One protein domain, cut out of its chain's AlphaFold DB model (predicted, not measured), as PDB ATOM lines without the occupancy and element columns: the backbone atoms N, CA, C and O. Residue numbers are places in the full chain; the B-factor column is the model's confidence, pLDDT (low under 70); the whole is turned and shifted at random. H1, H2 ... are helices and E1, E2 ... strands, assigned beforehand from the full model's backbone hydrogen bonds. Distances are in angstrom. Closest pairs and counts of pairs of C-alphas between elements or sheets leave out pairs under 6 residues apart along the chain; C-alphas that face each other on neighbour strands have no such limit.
ATOM      1  N   TYR A 269     597.637 342.526 282.693       96.12
ATOM      2  CA  TYR A 269     598.714 341.536 282.661       96.12
ATOM      3  C   TYR A 269     598.188 340.135 282.963       96.12
ATOM      4  O   TYR A 269     597.178 339.973 283.647       96.12
ATOM      5  N   TYR A 270     598.865 339.115 282.444       97.00
ATOM      6  CA  TYR A 270     598.517 337.719 282.687       97.00
ATOM      7  C   TYR A 270     599.138 337.252 284.005       97.00
ATOM      8  O   TYR A 270     600.293 337.567 284.293       97.00
ATOM      9  N   HIS A 271     598.398 336.475 284.791       97.00
ATOM     10  CA  HIS A 271     598.845 335.955 286.084       97.00
ATOM     11  C   HIS A 271     598.461 334.479 286.242       97.00
ATOM     12  O   HIS A 271     597.351 334.073 285.889       97.00
ATOM     13  N   CYS A 272     599.392 333.669 286.747       96.56
ATOM     14  CA  CYS A 272     599.235 332.221 286.887       96.56
ATOM     15  C   CYS A 272     599.256 331.803 288.362       96.56
ATOM     16  O   CYS A 272     600.325 331.737 288.964       96.56
ATOM     17  N   TYR A 273     598.096 331.436 288.914       95.50
ATOM     18  CA  TYR A 273     597.950 331.019 290.318       95.50
ATOM     19  C   TYR A 273     598.762 329.765 290.708       95.50
ATOM     20  O   TYR A 273     599.002 329.538 291.894       95.50
ATOM     21  N   SER A 274     599.182 328.951 289.731       94.62
ATOM     22  CA  SER A 274     599.925 327.699 289.956       94.62
ATOM     23  C   SER A 274     601.449 327.853 289.904       94.62
ATOM     24  O   SER A 274     602.167 327.015 290.444       94.62
ATOM     25  N   CYS A 275     601.969 328.893 289.243       95.19
ATOM     26  CA  CYS A 275     603.414 329.090 289.095       95.19
ATOM     27  C   CYS A 275     603.929 330.026 290.197       95.19
ATOM     28  O   CYS A 275     603.494 331.177 290.218       95.19
ATOM     29  N   PRO A 276     604.853 329.609 291.083       94.25
ATOM     30  CA  PRO A 276     605.559 330.549 291.948       94.25
ATOM     31  C   PRO A 276     606.468 331.448 291.101       94.25
ATOM     32  O   PRO A 276     607.034 330.985 290.107       94.25
ATOM     33  N   SER A 277     606.619 332.712 291.499       93.06
ATOM     34  CA  SER A 277     607.578 333.605 290.842       93.06
ATOM     35  C   SER A 277     609.019 333.220 291.193       93.06
ATOM     36  O   SER A 277     609.293 332.713 292.281       93.06
ATOM     37  N   GLN A 278     609.928 333.427 290.244       91.31
ATOM     38  CA  GLN A 278     611.353 333.102 290.313       91.31
ATOM     39  C   GLN A 278     612.230 334.372 290.293       91.31
ATOM     40  O   GLN A 278     613.454 334.276 290.389       91.31
ATOM     41  N   LEU A 279     611.621 335.562 290.198       90.31
ATOM     42  CA  LEU A 279     612.302 336.854 290.301       90.31
ATOM     43  C   LEU A 279     613.022 337.011 291.660       90.31
ATOM     44  O   LEU A 279     612.409 336.751 292.695       90.31
ATOM     45  N   PRO A 280     614.259 337.551 291.712       85.94
ATOM     46  CA  PRO A 280     614.979 337.796 292.973       85.94
ATOM     47  C   PRO A 280     614.286 338.763 293.949       85.94
ATOM     48  O   PRO A 280     614.661 338.834 295.115       85.94
ATOM     49  N   SER A 281     613.301 339.529 293.475       81.81
ATOM     50  CA  SER A 281     612.476 340.453 294.263       81.81
ATOM     51  C   SER A 281     611.136 339.860 294.726       81.81
ATOM     52  O   SER A 281     610.349 340.574 295.348       81.81
ATOM     53  N   ALA A 282     610.847 338.591 294.417       82.50
ATOM     54  CA  ALA A 282     609.602 337.928 294.798       82.50
ATOM     55  C   ALA A 282     609.545 337.621 296.305       82.50
ATOM     56  O   ALA A 282     610.521 337.172 296.906       82.50
ATOM     57  N   THR A 283     608.374 337.817 296.915       81.50
ATOM     58  CA  THR A 283     608.115 337.450 298.314       81.50
ATOM     59  C   THR A 283     607.581 336.019 298.433       81.50
ATOM     60  O   THR A 283     607.210 335.378 297.445       81.50
ATOM     61  N   ALA A 284     607.536 335.487 299.659       76.50
ATOM     62  CA  ALA A 284     607.118 334.114 299.926       76.50
ATOM     63  C   ALA A 284     605.675 333.829 299.445       76.50
ATOM     64  O   ALA A 284     604.678 334.151 300.099       76.50
ATOM     65  N   GLY A 285     605.570 333.162 298.295       80.31
ATOM     66  CA  GLY A 285     604.297 332.807 297.676       80.31
ATOM     67  C   GLY A 285     603.719 333.848 296.714       80.31
ATOM     68  O   GLY A 285     602.522 333.777 296.434       80.31
ATOM     69  N   ASP A 286     604.542 334.762 296.193       88.19
ATOM     70  CA  ASP A 286     604.243 335.447 294.933       88.19
ATOM     71  C   ASP A 286     604.193 334.464 293.754       88.19
ATOM     72  O   ASP A 286     604.865 333.426 293.744       88.19
ATOM     73  N   CYS A 287     603.393 334.807 292.744       92.56
ATOM     74  CA  CYS A 287     603.112 333.955 291.592       92.56
ATOM     75  C   CYS A 287     603.359 334.672 290.260       92.56
ATOM     76  O   CYS A 287     603.252 335.894 290.164       92.56
ATOM     77  N   THR A 288     603.694 333.890 289.233       95.25
ATOM     78  CA  THR A 288     604.197 334.376 287.943       95.25
ATOM     79  C   THR A 288     603.239 335.333 287.242       95.25
ATOM     80  O   THR A 288     602.082 335.001 286.959       95.25
ATOM     81  N   ASN A 289     603.784 336.496 286.883       95.50
ATOM     82  CA  ASN A 289     603.140 337.559 286.119       95.50
ATOM     83  C   ASN A 289     603.814 337.706 284.746       95.50
ATOM     84  O   ASN A 289     605.041 337.706 284.658       95.50
ATOM     85  N   LEU A 290     603.040 337.907 283.679       95.25
ATOM     86  CA  LEU A 290     603.544 338.200 282.332       95.25
ATOM     87  C   LEU A 290     602.853 339.447 281.769       95.25
ATOM     88  O   LEU A 290     601.623 339.519 281.721       95.25
ATOM     89  N   CYS A 291     603.632 340.431 281.315       95.94
ATOM     90  CA  CYS A 291     603.083 341.578 280.591       95.94
ATOM     91  C   CYS A 291     602.627 341.167 279.180       95.94
ATOM     92  O   CYS A 291     603.132 340.198 278.609       95.94
ATOM     93  N   VAL A 292     601.688 341.922 278.598       94.88
ATOM     94  CA  VAL A 292     601.081 341.576 277.297       94.88
ATOM     95  C   VAL A 292     602.114 341.465 276.176       94.88
ATOM     96  O   VAL A 292     602.037 340.538 275.380       94.88
ATOM     97  N   ALA A 293     603.124 342.340 276.152       94.12
ATOM     98  CA  ALA A 293     604.179 342.298 275.139       94.12
ATOM     99  C   ALA A 293     604.976 340.980 275.172       94.12
ATOM    100  O   ALA A 293     605.169 340.359 274.132       94.12
ATOM    101  N   CYS A 294     605.390 340.512 276.357       93.50
ATOM    102  CA  CYS A 294     606.096 339.234 276.484       93.50
ATOM    103  C   CYS A 294     605.187 338.034 276.213       93.50
ATOM    104  O   CYS A 294     605.651 337.048 275.654       93.50
ATOM    105  N   TYR A 295     603.907 338.113 276.589       92.81
ATOM    106  CA  TYR A 295     602.955 337.045 276.296       92.81
ATOM    107  C   TYR A 295     602.729 336.883 274.790       92.81
ATOM    108  O   TYR A 295     602.814 335.770 274.287       92.81
ATOM    109  N   ASN A 296     602.514 337.984 274.066       90.81
ATOM    110  CA  ASN A 296     602.335 337.946 272.617       90.81
ATOM    111  C   ASN A 296     603.612 337.453 271.916       90.81
ATOM    112  O   ASN A 296     603.544 336.513 271.135       90.81
ATOM    113  N   HIS A 297     604.780 337.975 272.305       89.94
ATOM    114  CA  HIS A 297     606.074 337.541 271.767       89.94
ATOM    115  C   HIS A 297     606.336 336.032 271.942       89.94
ATOM    116  O   HIS A 297     606.944 335.418 271.070       89.94
ATOM    117  N   PHE A 298     605.850 335.409 273.025       84.81
ATOM    118  CA  PHE A 298     605.902 333.950 273.172       84.81
ATOM    119  C   PHE A 298     605.047 333.211 272.135       84.81
ATOM    120  O   PHE A 298     605.474 332.163 271.660       84.81
ATOM    121  N   LEU A 299     603.863 333.728 271.787       83.31
ATOM    122  CA  LEU A 299     603.001 333.137 270.755       83.31
ATOM    123  C   LEU A 299     603.689 333.202 269.388       83.31
ATOM    124  O   LEU A 299     603.750 332.194 268.686       83.31
ATOM    125  N   ASP A 300     604.247 334.375 269.070       84.06
ATOM    126  CA  ASP A 300     604.889 334.672 267.790       84.06
ATOM    127  C   ASP A 300     606.179 333.849 267.589       84.06
ATOM    128  O   ASP A 300     606.366 333.242 266.537       84.06
ATOM    129  N   MET A 301     607.062 333.797 268.598       73.06
ATOM    130  CA  MET A 301     608.391 333.172 268.483       73.06
ATOM    131  C   MET A 301     608.396 331.651 268.640       73.06
ATOM    132  O   MET A 301     609.180 330.978 267.975       73.06
ATOM    133  N   ASN A 302     607.565 331.094 269.528       63.56
ATOM    134  CA  ASN A 302     607.590 329.656 269.830       63.56
ATOM    135  C   ASN A 302     606.565 328.861 268.997       63.56
ATOM    136  O   ASN A 302     606.278 327.714 269.335       63.56
ATOM    137  N   HIS A 303     605.982 329.471 267.953       65.56
ATOM    138  CA  HIS A 303     604.899 328.908 267.133       65.56
ATOM    139  C   HIS A 303     603.760 328.294 267.971       65.56
ATOM    140  O   HIS A 303     603.264 327.207 267.667       65.56
ATOM    141  N   LEU A 304     603.364 328.963 269.062       77.81
ATOM    142  CA  LEU A 304     602.426 328.365 270.012       77.81
ATOM    143  C   LEU A 304     601.043 328.170 269.365       77.81
ATOM    144  O   LEU A 304     600.575 329.057 268.647       77.81
ATOM    145  N   PRO A 305     600.346 327.053 269.654       84.25
ATOM    146  CA  PRO A 305     598.991 326.822 269.176       84.25
ATOM    147  C   PRO A 305     598.092 328.002 269.547       84.25
ATOM    148  O   PRO A 305     598.006 328.382 270.717       84.25
ATOM    149  N   VAL A 306     597.392 328.569 268.560       84.56
ATOM    150  CA  VAL A 306     596.536 329.760 268.743       84.56
ATOM    151  C   VAL A 306     595.477 329.526 269.832       84.56
ATOM    152  O   VAL A 306     595.145 330.436 270.592       84.56
ATOM    153  N   GLU A 307     595.027 328.277 269.980       87.75
ATOM    154  CA  GLU A 307     594.114 327.817 271.032       87.75
ATOM    155  C   GLU A 307     594.661 327.907 272.466       87.75
ATOM    156  O   GLU A 307     593.876 327.957 273.409       87.75
ATOM    157  N   ASN A 308     595.979 327.990 272.663       89.50
ATOM    158  CA  ASN A 308     596.593 328.229 273.975       89.50
ATOM    159  C   ASN A 308     596.747 329.735 274.293       89.50
ATOM    160  O   ASN A 308     597.097 330.081 275.424       89.50
ATOM    161  N   GLY A 309     596.480 330.619 273.320       89.62
ATOM    162  CA  GLY A 309     596.661 332.073 273.399       89.62
ATOM    163  C   GLY A 309     595.478 332.871 273.985       89.62
ATOM    164  O   GLY A 309     594.571 332.297 274.591       89.62
ATOM    165  N   PRO A 310     595.444 334.214 273.807       89.56
ATOM    166  CA  PRO A 310     594.559 335.129 274.546       89.56
ATOM    167  C   PRO A 310     593.057 334.943 274.299       89.56
ATOM    168  O   PRO A 310     592.250 335.349 275.136       89.56
ATOM    169  N   LYS A 311     592.699 334.392 273.130       88.88
ATOM    170  CA  LYS A 311     591.319 334.126 272.693       88.88
ATOM    171  C   LYS A 311     590.861 332.682 272.944       88.88
ATOM    172  O   LYS A 311     589.679 332.414 272.783       88.88
ATOM    173  N   GLY A 312     591.782 331.785 273.301       91.38
ATOM    174  CA  GLY A 312     591.491 330.401 273.664       91.38
ATOM    175  C   GLY A 312     591.749 330.161 275.149       91.38
ATOM    176  O   GLY A 312     591.460 331.017 275.982       91.38
ATOM    177  N   TRP A 313     592.363 329.027 275.486       92.75
ATOM    178  CA  TRP A 313     592.635 328.579 276.857       92.75
ATOM    179  C   TRP A 313     593.522 329.502 277.707       92.75
ATOM    180  O   TRP A 313     593.589 329.301 278.923       92.75
ATOM    181  N   ARG A 314     594.212 330.477 277.093       94.00
ATOM    182  CA  ARG A 314     595.048 331.498 277.749       94.00
ATOM    183  C   ARG A 314     595.970 330.901 278.819       94.00
ATOM    184  O   ARG A 314     595.808 331.118 280.024       94.00
ATOM    185  N   ARG A 315     596.927 330.094 278.366       93.31
ATOM    186  CA  ARG A 315     597.818 329.297 279.225       93.31
ATOM    187  C   ARG A 315     599.175 329.976 279.413       93.31
ATOM    188  O   ARG A 315     599.568 330.807 278.599       93.31
ATOM    189  N   CYS A 316     599.879 329.643 280.493       92.38
ATOM    190  CA  CYS A 316     601.270 330.041 280.722       92.38
ATOM    191  C   CYS A 316     602.239 329.022 280.088       92.38
ATOM    192  O   CYS A 316     601.822 327.894 279.820       92.38
ATOM    193  N   PRO A 317     603.543 329.339 279.940       87.31
ATOM    194  CA  PRO A 317     604.525 328.421 279.346       87.31
ATOM    195  C   PRO A 317     604.638 327.035 280.012       87.31
ATOM    196  O   PRO A 317     605.118 326.098 279.387       87.31
ATOM    197  N   LYS A 318     604.169 326.879 281.262       88.94
ATOM    198  CA  LYS A 318     604.086 325.590 281.985       88.94
ATOM    199  C   LYS A 318     602.712 324.898 281.850       88.94
ATOM    200  O   LYS A 318     602.369 324.063 282.675       88.94
ATOM    201  N   GLY A 319     601.886 325.282 280.876       90.19
ATOM    202  CA  GLY A 319     600.596 324.652 280.564       90.19
ATOM    203  C   GLY A 319     599.408 325.021 281.472       90.19
ATOM    204  O   GLY A 319     598.280 324.626 281.175       90.19
ATOM    205  N   HIS A 320     599.603 325.794 282.544       93.75
ATOM    206  CA  HIS A 320     598.521 326.206 283.453       93.75
ATOM    207  C   HIS A 320     597.647 327.328 282.862       93.75
ATOM    208  O   HIS A 320     598.172 328.249 282.239       93.75
ATOM    209  N   ARG A 321     596.330 327.306 283.119       94.75
ATOM    210  CA  ARG A 321     595.394 328.397 282.769       94.75
ATOM    211  C   ARG A 321     595.743 329.694 283.522       94.75
ATOM    212  O   ARG A 321     596.134 329.639 284.688       94.75
ATOM    213  N   MET A 322     595.587 330.854 282.878       96.06
ATOM    214  CA  MET A 322     595.884 332.174 283.459       96.06
ATOM    215  C   MET A 322     594.642 333.069 283.556       96.06
ATOM    216  O   MET A 322     593.768 333.067 282.684       96.06
ATOM    217  N   VAL A 323     594.614 333.924 284.578       96.88
ATOM    218  CA  VAL A 323     593.721 335.093 284.628       96.88
ATOM    219  C   VAL A 323     594.404 336.304 283.993       96.88
ATOM    220  O   VAL A 323     595.633 336.351 283.895       96.88
ATOM    221  N   MET A 324     593.622 337.309 283.604       96.94
ATOM    222  CA  MET A 324     594.134 338.660 283.366       96.94
ATOM    223  C   MET A 324     593.762 339.560 284.540       96.94
ATOM    224  O   MET A 324     592.602 339.608 284.951       96.94
ATOM    225  N   LEU A 325     594.741 340.287 285.067       95.94
ATOM    226  CA  LEU A 325     594.602 341.232 286.171       95.94
ATOM    227  C   LEU A 325     594.853 342.662 285.690       95.94
ATOM    228  O   LEU A 325     595.531 342.878 284.688       95.94
ATOM    229  N   ALA A 326     594.328 343.635 286.431       93.62
ATOM    230  CA  ALA A 326     594.587 345.062 286.246       93.62
ATOM    231  C   ALA A 326     594.539 345.796 287.594       93.62
ATOM    232  O   ALA A 326     594.010 345.262 288.574       93.62
ATOM    233  N   PHE A 327     595.012 347.046 287.637       91.88
ATOM    234  CA  PHE A 327     594.701 347.959 288.738       91.88
ATOM    235  C   PHE A 327     593.710 349.028 288.276       91.88
ATOM    236  O   PHE A 327     593.995 349.815 287.377       91.88
ATOM    237  N   SER A 328     592.545 349.082 288.917       87.31
ATOM    238  CA  SER A 328     591.595 350.183 288.751       87.31
ATOM    239  C   SER A 328     591.916 351.295 289.745       87.31
ATOM    240  O   SER A 328     591.973 351.039 290.952       87.31
ATOM    241  N   LEU A 329     592.086 352.523 289.255       83.88
ATOM    242  CA  LEU A 329     592.173 353.709 290.103       83.88
ATOM    243  C   LEU A 329     590.822 353.966 290.790       83.88
ATOM    244  O   LEU A 329     589.768 353.897 290.160       83.88
ATOM    245  N   SER A 330     590.862 354.279 292.079       76.75
ATOM    246  CA  SER A 330     589.716 354.655 292.902       76.75
ATOM    247  C   SER A 330     590.091 355.905 293.694       76.75
ATOM    248  O   SER A 330     591.135 355.923 294.340       76.75
ATOM    249  N   SER A 331     589.261 356.949 293.639       74.50
ATOM    250  CA  SER A 331     589.449 358.182 294.417       74.50
ATOM    251  C   SER A 331     588.347 358.268 295.481       74.50
ATOM    252  O   SER A 331     587.308 358.873 295.224       74.50
ATOM    253  N   PRO A 332     588.491 357.598 296.645       65.50
ATOM    254  CA  PRO A 332     587.483 357.640 297.712       65.50
ATOM    255  C   PRO A 332     587.332 359.037 298.338       65.50
ATOM    256  O   PRO A 332     586.306 359.330 298.946       65.50
ATOM    257  N   SER A 333     588.331 359.906 298.169       62.97
ATOM    258  CA  SER A 333     588.264 361.334 298.479       62.97
ATOM    259  C   SER A 333     589.030 362.149 297.418       62.97
ATOM    260  O   SER A 333     589.770 361.557 296.622       62.97
ATOM    261  N   PRO A 334     588.896 363.492 297.384       59.56
ATOM    262  CA  PRO A 334     589.652 364.344 296.456       59.56
ATOM    263  C   PRO A 334     591.172 364.332 296.685       59.56
ATOM    264  O   PRO A 334     591.929 364.706 295.795       59.56
ATOM    265  N   SER A 335     591.620 363.928 297.878       56.38
ATOM    266  CA  SER A 335     593.024 363.942 298.309       56.38
ATOM    267  C   SER A 335     593.672 362.554 298.371       56.38
ATOM    268  O   SER A 335     594.839 362.448 298.736       56.38
ATOM    269  N   GLU A 336     592.936 361.485 298.062       64.50
ATOM    270  CA  GLU A 336     593.402 360.105 298.218       64.50
ATOM    271  C   GLU A 336     593.158 359.307 296.936       64.50
ATOM    272  O   GLU A 336     592.021 359.157 296.490       64.50
ATOM    273  N   THR A 337     594.232 358.763 296.359       69.31
ATOM    274  CA  THR A 337     594.183 357.898 295.175       69.31
ATOM    275  C   THR A 337     594.634 356.487 295.538       69.31
ATOM    276  O   THR A 337     595.757 356.263 295.984       69.31
ATOM    277  N   VAL A 338     593.741 355.516 295.345       79.75
ATOM    278  CA  VAL A 338     593.918 354.119 295.753       79.75
ATOM    279  C   VAL A 338     593.819 353.215 294.528       79.75
ATOM    280  O   VAL A 338     592.806 353.203 293.830       79.75
ATOM    281  N   TYR A 339     594.859 352.425 294.268       85.44
ATOM    282  CA  TYR A 339     594.875 351.455 293.172       85.44
ATOM    283  C   TYR A 339     594.375 350.098 293.660       85.44
ATOM    284  O   TYR A 339     595.042 349.446 294.459       85.44
ATOM    285  N   LYS A 340     593.222 349.646 293.162       90.44
ATOM    286  CA  LYS A 340     592.623 348.363 293.557       90.44
ATOM    287  C   LYS A 340     592.919 347.289 292.513       90.44
ATOM    288  O   LYS A 340     592.624 347.487 291.335       90.44
ATOM    289  N   ARG A 341     593.481 346.148 292.929       93.62
ATOM    290  CA  ARG A 341     593.708 344.979 292.058       93.62
ATOM    291  C   ARG A 341     592.360 344.368 291.699       93.62
ATOM    292  O   ARG A 341     591.636 343.936 292.593       93.62
ATOM    293  N   LYS A 342     592.044 344.292 290.408       93.44
ATOM    294  CA  LYS A 342     590.805 343.720 289.868       93.44
ATOM    295  C   LYS A 342     591.126 342.553 288.925       93.44
ATOM    296  O   LYS A 342     592.097 342.613 288.171       93.44
ATOM    297  N   ILE A 343     590.285 341.516 288.938       95.00
ATOM    298  CA  ILE A 343     590.268 340.489 287.887       95.00
ATOM    299  C   ILE A 343     589.611 341.097 286.638       95.00
ATOM    300  O   ILE A 343     588.468 341.552 286.685       95.00
ATOM    301  N   PHE A 344     590.361 341.165 285.539       94.88
ATOM    302  CA  PHE A 344     589.904 341.705 284.255       94.88
ATOM    303  C   PHE A 344     589.287 340.614 283.368       94.88
ATOM    304  O   PHE A 344     588.248 340.844 282.758       94.88
ATOM    305  N   LYS A 345     589.897 339.421 283.351       95.12
ATOM    306  CA  LYS A 345     589.339 338.176 282.795       95.12
ATOM    307  C   LYS A 345     589.675 337.026 283.741       95.12
ATOM    308  O   LYS A 345     590.851 336.822 284.046       95.12
ATOM    309  N   ASP A 346     588.659 336.319 284.222       94.81
ATOM    310  CA  ASP A 346     588.818 335.159 285.109       94.81
ATOM    311  C   ASP A 346     589.096 333.874 284.300       94.81
ATOM    312  O   ASP A 346     589.048 333.905 283.075       94.81
TER     313      ASP A 346
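This is residues 269 to 346 of the 490 residues of an uncharacterized protein of Podospora anserina (strain S / ATCC MYA-4624 / DSM 980 / FGSC 10383) (UniProt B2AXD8). A long, twisted two-stranded hairpin, E3 and E4, makes one end of an elongated shape, and a shorter hairpin, E1 and E2, is set crosswise at its base, the two forming one curled sheet. Helix H1 and the loop of residues 302 to 322 make the other end. The printed part has 78 residues, with E1, E2, H1, E3 and E4 in chain order; the sheet runs E2, E1, E3, E4, all antiparallel, and the class is mixed, helices and strands. It is loose, with a radius of gyration of the C-alphas of 14.9 A and spans of 48 by 29 by 19 A.

E1, residues 269 to 276, begins with C-alpha 269 at (598.714, 341.536, 282.661) and bends by 88 degrees at residue 273. E2 is residues 287 to 291, and H1, residues 292 to 301, is 14.2 A long. E3, residues 323 to 333, measures 30.2 A; E4, residues 336 to 345, measures 27.1 A and ends with C-alpha 345 at (589.339, 338.176, 282.795).

The sheet is strongly twisted. In the hairpin of E1 and E2, N 270 and O 290 are 2.9 A apart. Between E1 and E3, N 271 and O 323 are 2.9 A apart. In the hairpin of E3 and E4, N 328 and O 340 are 2.9 A apart. Edge strands E2 and E4 are apart. H1 only grazes the sheet with residues 292 to 296; the closest C-alphas of E1 and H1, Tyr 269 and Val 292, are 5.9 A apart. E2, H1 and E3 form a split strand-helix-strand unit, two strands of one sheet that are not neighbours, with a helix between them along the chain and E1 between them in the sheet, and its crossover is right-handed. In H1 every O i to N i+4 pair is within hydrogen-bond range.

The farthest C-alphas, His 303 and Pro 334, are 48.5 A apart. The printed part has no cut. The link from H1 to E3, 21 residues, is long. Confidence is under 70 at residues 302 to 303 and 332 to 337.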